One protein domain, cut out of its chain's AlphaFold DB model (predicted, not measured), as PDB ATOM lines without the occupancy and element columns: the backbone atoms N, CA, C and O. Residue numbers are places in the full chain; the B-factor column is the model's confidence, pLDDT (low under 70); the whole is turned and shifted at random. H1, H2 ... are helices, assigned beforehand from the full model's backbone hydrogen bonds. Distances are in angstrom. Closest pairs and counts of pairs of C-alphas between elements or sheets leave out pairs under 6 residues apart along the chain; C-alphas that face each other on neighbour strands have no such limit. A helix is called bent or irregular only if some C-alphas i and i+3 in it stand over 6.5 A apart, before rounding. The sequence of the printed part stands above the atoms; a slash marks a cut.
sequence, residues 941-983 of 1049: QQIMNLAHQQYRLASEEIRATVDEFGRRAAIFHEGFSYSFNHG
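Overview. This is residues 941 to 983 of the 1049 residues of an uncharacterized protein of Pestalotiopsis fici (strain W106-1 / CGMCC3.15140) (UniProt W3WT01). The model is a flat V of two helices with unequal arms: the long helix H2 makes the longer arm, and the shorter H1 folds back from it at a tight corner around residues 954 and 955. The two helices meet only near that corner, and the far parts of both arms stand free. The printed part has 43 residues, with two named helices in the order H1, H2, and no named strand; the class is all helix. It is only just extended, close to loose, with a radius of gyration of the C-alphas of 14.0 A, and it spans 44 by 24 by 7 A.

Along the chain. Find C-alpha 956 at (7.852, -21.488, -32.920); from there H2, residues 956 to 981, runs 36.9 A to C-alpha 981 at (33.199, 0.471, -17.551). Then go back to C-alpha 941 at (8.236, -7.050, -14.768), where H1, residues 941 to 953, begins; it is 19.1 A long. H1 is neither bent nor irregular, but only just: C-alphas 942 and 945 are 6.2 A apart.

Arrangement. Look at the C-alphas of Arg 959 in H2 and Tyr 951 in H1, the closest of the two helices, 6.3 A apart. The helices only just touch, and only at the corner by their link, with 3 pairs of C-alphas within 8 A. H1 takes part with residues 951 to 952 alone, H2 with residues 958 to 959 alone. They run opposite ways at a shallow tilt of 33 degrees, only just short of steep. Along the backbone, every O i to N i+4 pair of H2 is within hydrogen-bond range; in H1, 6 of 9 are.

Size, cuts and confidence. The two C-alphas farthest apart are those of Leu 953 and Gly 983, at 43.7 A. The printed part has no cut, and the link from H1 to H2 is tight. Residues 941 to 949 and 964 to 983 stand free. In the pLDDT column the mean of the printed part is 80.3; residue 941 and residues 976 to 983 are under 70.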
ATOM      1  N   GLN A 941       8.599  -5.891 -15.600       69.19
ATOM      2  CA  GLN A 941       8.236  -7.050 -14.768       69.19
ATOM      3  C   GLN A 941       6.725  -7.306 -14.736       69.19
ATOM      4  O   GLN A 941       6.299  -8.460 -14.722       69.19
ATOM      5  N   GLN A 942       5.914  -6.248 -14.740       71.12
ATOM      6  CA  GLN A 942       4.454  -6.366 -14.753       71.12
ATOM      7  C   GLN A 942       3.965  -6.973 -16.074       71.12
ATOM      8  O   GLN A 942       3.206  -7.945 -16.075       71.12
ATOM      9  N   ILE A 943       4.469  -6.452 -17.196       75.44
ATOM     10  CA  ILE A 943       4.119  -6.918 -18.541       75.44
ATOM     11  C   ILE A 943       4.682  -8.318 -18.799       75.44
ATOM     12  O   ILE A 943       4.024  -9.107 -19.464       75.44
ATOM     13  N   MET A 944       5.843  -8.673 -18.237       82.44
ATOM     14  CA  MET A 944       6.492  -9.974 -18.446       82.44
ATOM     15  C   MET A 944       5.556 -11.161 -18.182       82.44
ATOM     16  O   MET A 944       5.539 -12.102 -18.969       82.44
ATOM     17  N   ASN A 945       4.741 -11.116 -17.123       77.12
ATOM     18  CA  ASN A 945       3.810 -12.208 -16.812       77.12
ATOM     19  C   ASN A 945       2.733 -12.375 -17.894       77.12
ATOM     20  O   ASN A 945       2.420 -13.499 -18.287       77.12
ATOM     21  N   LEU A 946       2.195 -11.261 -18.392       78.69
ATOM     22  CA  LEU A 946       1.198 -11.247 -19.462       78.69
ATOM     23  C   LEU A 946       1.835 -11.624 -20.814       78.69
ATOM     24  O   LEU A 946       1.280 -12.403 -21.588       78.69
ATOM     25  N   ALA A 947       3.039 -11.120 -21.085       84.62
ATOM     26  CA  ALA A 947       3.802 -11.405 -22.293       84.62
ATOM     27  C   ALA A 947       4.210 -12.875 -22.359       84.62
ATOM     28  O   ALA A 947       4.151 -13.469 -23.430       84.62
ATOM     29  N   HIS A 948       4.549 -13.489 -21.224       83.81
ATOM     30  CA  HIS A 948       4.865 -14.910 -21.144       83.81
ATOM     31  C   HIS A 948       3.681 -15.781 -21.584       83.81
ATOM     32  O   HIS A 948       3.884 -16.758 -22.303       83.81
ATOM     33  N   GLN A 949       2.445 -15.413 -21.230       79.31
ATOM     34  CA  GLN A 949       1.261 -16.110 -21.736       79.31
ATOM     35  C   GLN A 949       1.184 -16.012 -23.270       79.31
ATOM     36  O   GLN A 949       1.102 -17.043 -23.936       79.31
ATOM     37  N   GLN A 950       1.291 -14.804 -23.844       82.38
ATOM     38  CA  GLN A 950       1.259 -14.618 -25.305       82.38
ATOM     39  C   GLN A 950       2.412 -15.325 -26.023       82.38
ATOM     40  O   GLN A 950       2.196 -15.933 -27.068       82.38
ATOM     41  N   TYR A 951       3.616 -15.274 -25.456       87.75
ATOM     42  CA  TYR A 951       4.809 -15.927 -25.979       87.75
ATOM     43  C   TYR A 951       4.622 -17.443 -26.041       87.75
ATOM     44  O   TYR A 951       4.871 -18.050 -27.076       87.75
ATOM     45  N   ARG A 952       4.104 -18.067 -24.976       83.38
ATOM     46  CA  ARG A 952       3.862 -19.519 -24.932       83.38
ATOM     47  C   ARG A 952       2.863 -20.017 -25.966       83.38
ATOM     48  O   ARG A 952       2.932 -21.172 -26.371       83.38
ATOM     49  N   LEU A 953       1.914 -19.165 -26.323       80.75
ATOM     50  CA  LEU A 953       0.863 -19.462 -27.285       80.75
ATOM     51  C   LEU A 953       1.260 -19.088 -28.715       80.75
ATOM     52  O   LEU A 953       0.522 -19.373 -29.656       80.75
ATOM     53  N   ALA A 954       2.393 -18.410 -28.881       84.56
ATOM     54  CA  ALA A 954       2.918 -18.050 -30.179       84.56
ATOM     55  C   ALA A 954       3.540 -19.271 -30.873       84.56
ATOM     56  O   ALA A 954       4.030 -20.200 -30.221       84.56
ATOM     57  N   SER A 955       3.541 -19.251 -32.207       88.75
ATOM     58  CA  SER A 955       4.218 -20.281 -32.995       88.75
ATOM     59  C   SER A 955       5.722 -20.303 -32.692       88.75
ATOM     60  O   SER A 955       6.273 -19.377 -32.085       88.75
ATOM     61  N   GLU A 956       6.402 -21.372 -33.095       92.12
ATOM     62  CA  GLU A 956       7.852 -21.488 -32.920       92.12
ATOM     63  C   GLU A 956       8.607 -20.360 -33.638       92.12
ATOM     64  O   GLU A 956       9.532 -19.788 -33.071       92.12
ATOM     65  N   GLU A 957       8.151 -19.949 -34.820       94.06
ATOM     66  CA  GLU A 957       8.744 -18.877 -35.625       94.06
ATOM     67  C   GLU A 957       8.597 -17.509 -34.947       94.06
ATOM     68  O   GLU A 957       9.541 -16.713 -34.914       94.06
ATOM     69  N   ILE A 958       7.426 -17.229 -34.359       91.75
ATOM     70  CA  ILE A 958       7.208 -15.996 -33.591       91.75
ATOM     71  C   ILE A 958       8.093 -15.993 -32.343       91.75
ATOM     72  O   ILE A 958       8.742 -14.984 -32.066       91.75
ATOM     73  N   ARG A 959       8.167 -17.114 -31.613       94.06
ATOM     74  CA  ARG A 959       9.039 -17.237 -30.435       94.06
ATOM     75  C   ARG A 959      10.507 -17.053 -30.799       94.06
ATOM     76  O   ARG A 959      11.153 -16.213 -30.190       94.06
ATOM     77  N   ALA A 960      10.989 -17.707 -31.852       93.00
ATOM     78  CA  ALA A 960      12.360 -17.558 -32.339       93.00
ATOM     79  C   ALA A 960      12.697 -16.100 -32.705       93.00
ATOM     80  O   ALA A 960      13.796 -15.623 -32.424       93.00
ATOM     81  N   THR A 961      11.744 -15.364 -33.285       94.75
ATOM     82  CA  THR A 961      11.894 -13.928 -33.582       94.75
ATOM     83  C   THR A 961      11.988 -13.084 -32.312       94.75
ATOM     84  O   THR A 961      12.799 -12.161 -32.225       94.75
ATOM     85  N   VAL A 962      11.167 -13.392 -31.309       93.38
ATOM     86  CA  VAL A 962      11.196 -12.715 -30.004       93.38
ATOM     87  C   VAL A 962      12.464 -13.066 -29.223       93.38
ATOM     88  O   VAL A 962      13.022 -12.200 -28.553       93.38
ATOM     89  N   ASP A 963      12.982 -14.282 -29.363       92.00
ATOM     90  CA  ASP A 963      14.245 -14.692 -28.753       92.00
ATOM     91  C   ASP A 963      15.439 -13.995 -29.409       92.00
ATOM     92  O   ASP A 963      16.350 -13.525 -28.724       92.00
ATOM     93  N   GLU A 964      15.417 -13.856 -30.738       93.56
ATOM     94  CA  GLU A 964      16.362 -13.022 -31.487       93.56
ATOM     95  C   GLU A 964      16.335 -11.574 -31.000       93.56
ATOM     96  O   GLU A 964      17.387 -10.979 -30.751       93.56
ATOM     97  N   PHE A 965      15.136 -11.021 -30.818       92.94
ATOM     98  CA  PHE A 965      14.948  -9.695 -30.247       92.94
ATOM     99  C   PHE A 965      15.578  -9.591 -28.856       92.94
ATOM    100  O   PHE A 965      16.379  -8.683 -28.619       92.94
ATOM    101  N   GLY A 966      15.255 -10.519 -27.951       89.81
ATOM    102  CA  GLY A 966      15.793 -10.555 -26.592       89.81
ATOM    103  C   GLY A 966      17.317 -10.626 -26.578       89.81
ATOM    104  O   GLY A 966      17.965  -9.866 -25.861       89.81
ATOM    105  N   ARG A 967      17.910 -11.452 -27.446       88.31
ATOM    106  CA  ARG A 967      19.366 -11.580 -27.577       88.31
ATOM    107  C   ARG A 967      20.023 -10.304 -28.091       88.31
ATOM    108  O   ARG A 967      21.035  -9.888 -27.535       88.31
ATOM    109  N   ARG A 968      19.464  -9.652 -29.115       89.00
ATOM    110  CA  ARG A 968      19.980  -8.361 -29.607       89.00
ATOM    111  C   ARG A 968      19.872  -7.269 -28.542       89.00
ATOM    112  O   ARG A 968      20.803  -6.486 -28.387       89.00
ATOM    113  N   ALA A 969      18.779  -7.252 -27.776       85.44
ATOM    114  CA  ALA A 969      18.616  -6.331 -26.653       85.44
ATOM    115  C   ALA A 969      19.646  -6.607 -25.543       85.44
ATOM    116  O   ALA A 969      20.240  -5.671 -25.016       85.44
ATOM    117  N   ALA A 970      19.911  -7.878 -25.225       82.69
ATOM    118  CA  ALA A 970      20.918  -8.273 -24.242       82.69
ATOM    119  C   ALA A 970      22.343  -7.896 -24.680       82.69
ATOM    120  O   ALA A 970      23.081  -7.311 -23.895       82.69
ATOM    121  N   ILE A 971      22.708  -8.140 -25.946       83.06
ATOM    122  CA  ILE A 971      24.002  -7.711 -26.508       83.06
ATOM    123  C   ILE A 971      24.154  -6.194 -26.398       83.06
ATOM    124  O   ILE A 971      25.225  -5.707 -26.040       83.06
ATOM    125  N   PHE A 972      23.087  -5.443 -26.684       80.62
ATOM    126  CA  PHE A 972      23.093  -3.994 -26.533       80.62
ATOM    127  C   PHE A 972      23.344  -3.579 -25.073       80.62
ATOM    128  O   PHE A 972      24.249  -2.786 -24.813       80.62
ATOM    129  N   HIS A 973      22.628  -4.176 -24.116       76.19
ATOM    130  CA  HIS A 973      22.838  -3.967 -22.674       76.19
ATOM    131  C   HIS A 973      24.271  -4.286 -22.214       76.19
ATOM    132  O   HIS A 973      24.884  -3.512 -21.470       76.19
ATOM    133  N   GLU A 974      24.827  -5.414 -22.657       76.00
ATOM    134  CA  GLU A 974      26.169  -5.871 -22.279       76.00
ATOM    135  C   GLU A 974      27.274  -5.029 -22.916       76.00
ATOM    136  O   GLU A 974      28.199  -4.600 -22.223       76.00
ATOM    137  N   GLY A 975      27.173  -4.764 -24.221       73.25
ATOM    138  CA  GLY A 975      28.120  -3.928 -24.954       73.25
ATOM    139  C   GLY A 975      28.172  -2.517 -24.381       73.25
ATOM    140  O   GLY A 975      29.255  -1.959 -24.201       73.25
ATOM    141  N   PHE A 976      27.014  -1.982 -23.994       68.25
ATOM    142  CA  PHE A 976      26.922  -0.701 -23.313       68.25
ATOM    143  C   PHE A 976      27.606  -0.750 -21.943       68.25
ATOM    144  O   PHE A 976      28.531   0.018 -21.690       68.25
ATOM    145  N   SER A 977      27.253  -1.714 -21.090       64.38
ATOM    146  CA  SER A 977      27.889  -1.877 -19.773       64.38
ATOM    147  C   SER A 977      29.417  -2.021 -19.874       64.38
ATOM    148  O   SER A 977      30.160  -1.460 -19.068       64.38
ATOM    149  N   TYR A 978      29.911  -2.733 -20.891       65.50
ATOM    150  CA  TYR A 978      31.340  -2.938 -21.111       65.50
ATOM    151  C   TYR A 978      32.062  -1.672 -21.591       65.50
ATOM    152  O   TYR A 978      33.084  -1.307 -21.004       65.50
ATOM    153  N   SER A 979      31.543  -0.985 -22.618       62.66
ATOM    154  CA  SER A 979      32.122   0.272 -23.119       62.66
ATOM    155  C   SER A 979      32.138   1.364 -22.052       62.66
ATOM    156  O   SER A 979      33.110   2.114 -21.969       62.66
ATOM    157  N   PHE A 980      31.110   1.417 -21.201       57.59
ATOM    158  CA  PHE A 980      31.030   2.378 -20.101       57.59
ATOM    159  C   PHE A 980      32.052   2.096 -18.992       57.59
ATOM    160  O   PHE A 980      32.701   3.026 -18.517       57.59
ATOM    161  N   ASN A 981      32.278   0.829 -18.635       54.56
ATOM    162  CA  ASN A 981      33.199   0.471 -17.551       54.56
ATOM    163  C   ASN A 981      34.691   0.662 -17.885       54.56
ATOM    164  O   ASN A 981      35.509   0.709 -16.970       54.56
ATOM    165  N   HIS A 982      35.069   0.765 -19.165       62.00
ATOM    166  CA  HIS A 982      36.481   0.735 -19.587       62.00
ATOM    167  C   HIS A 982      37.003   2.055 -20.175       62.00
ATOM    168  O   HIS A 982      38.070   2.059 -20.787       62.00
ATOM    169  N   GLY A 983      36.283   3.173 -19.997       51.59
ATOM    170  CA  GLY A 983      36.770   4.521 -20.338       51.59
ATOM    171  C   GLY A 983      37.203   4.708 -21.802       51.59
ATOM    172  O   GLY A 983      38.016   5.579 -22.104       51.59
TER     173      GLY A 983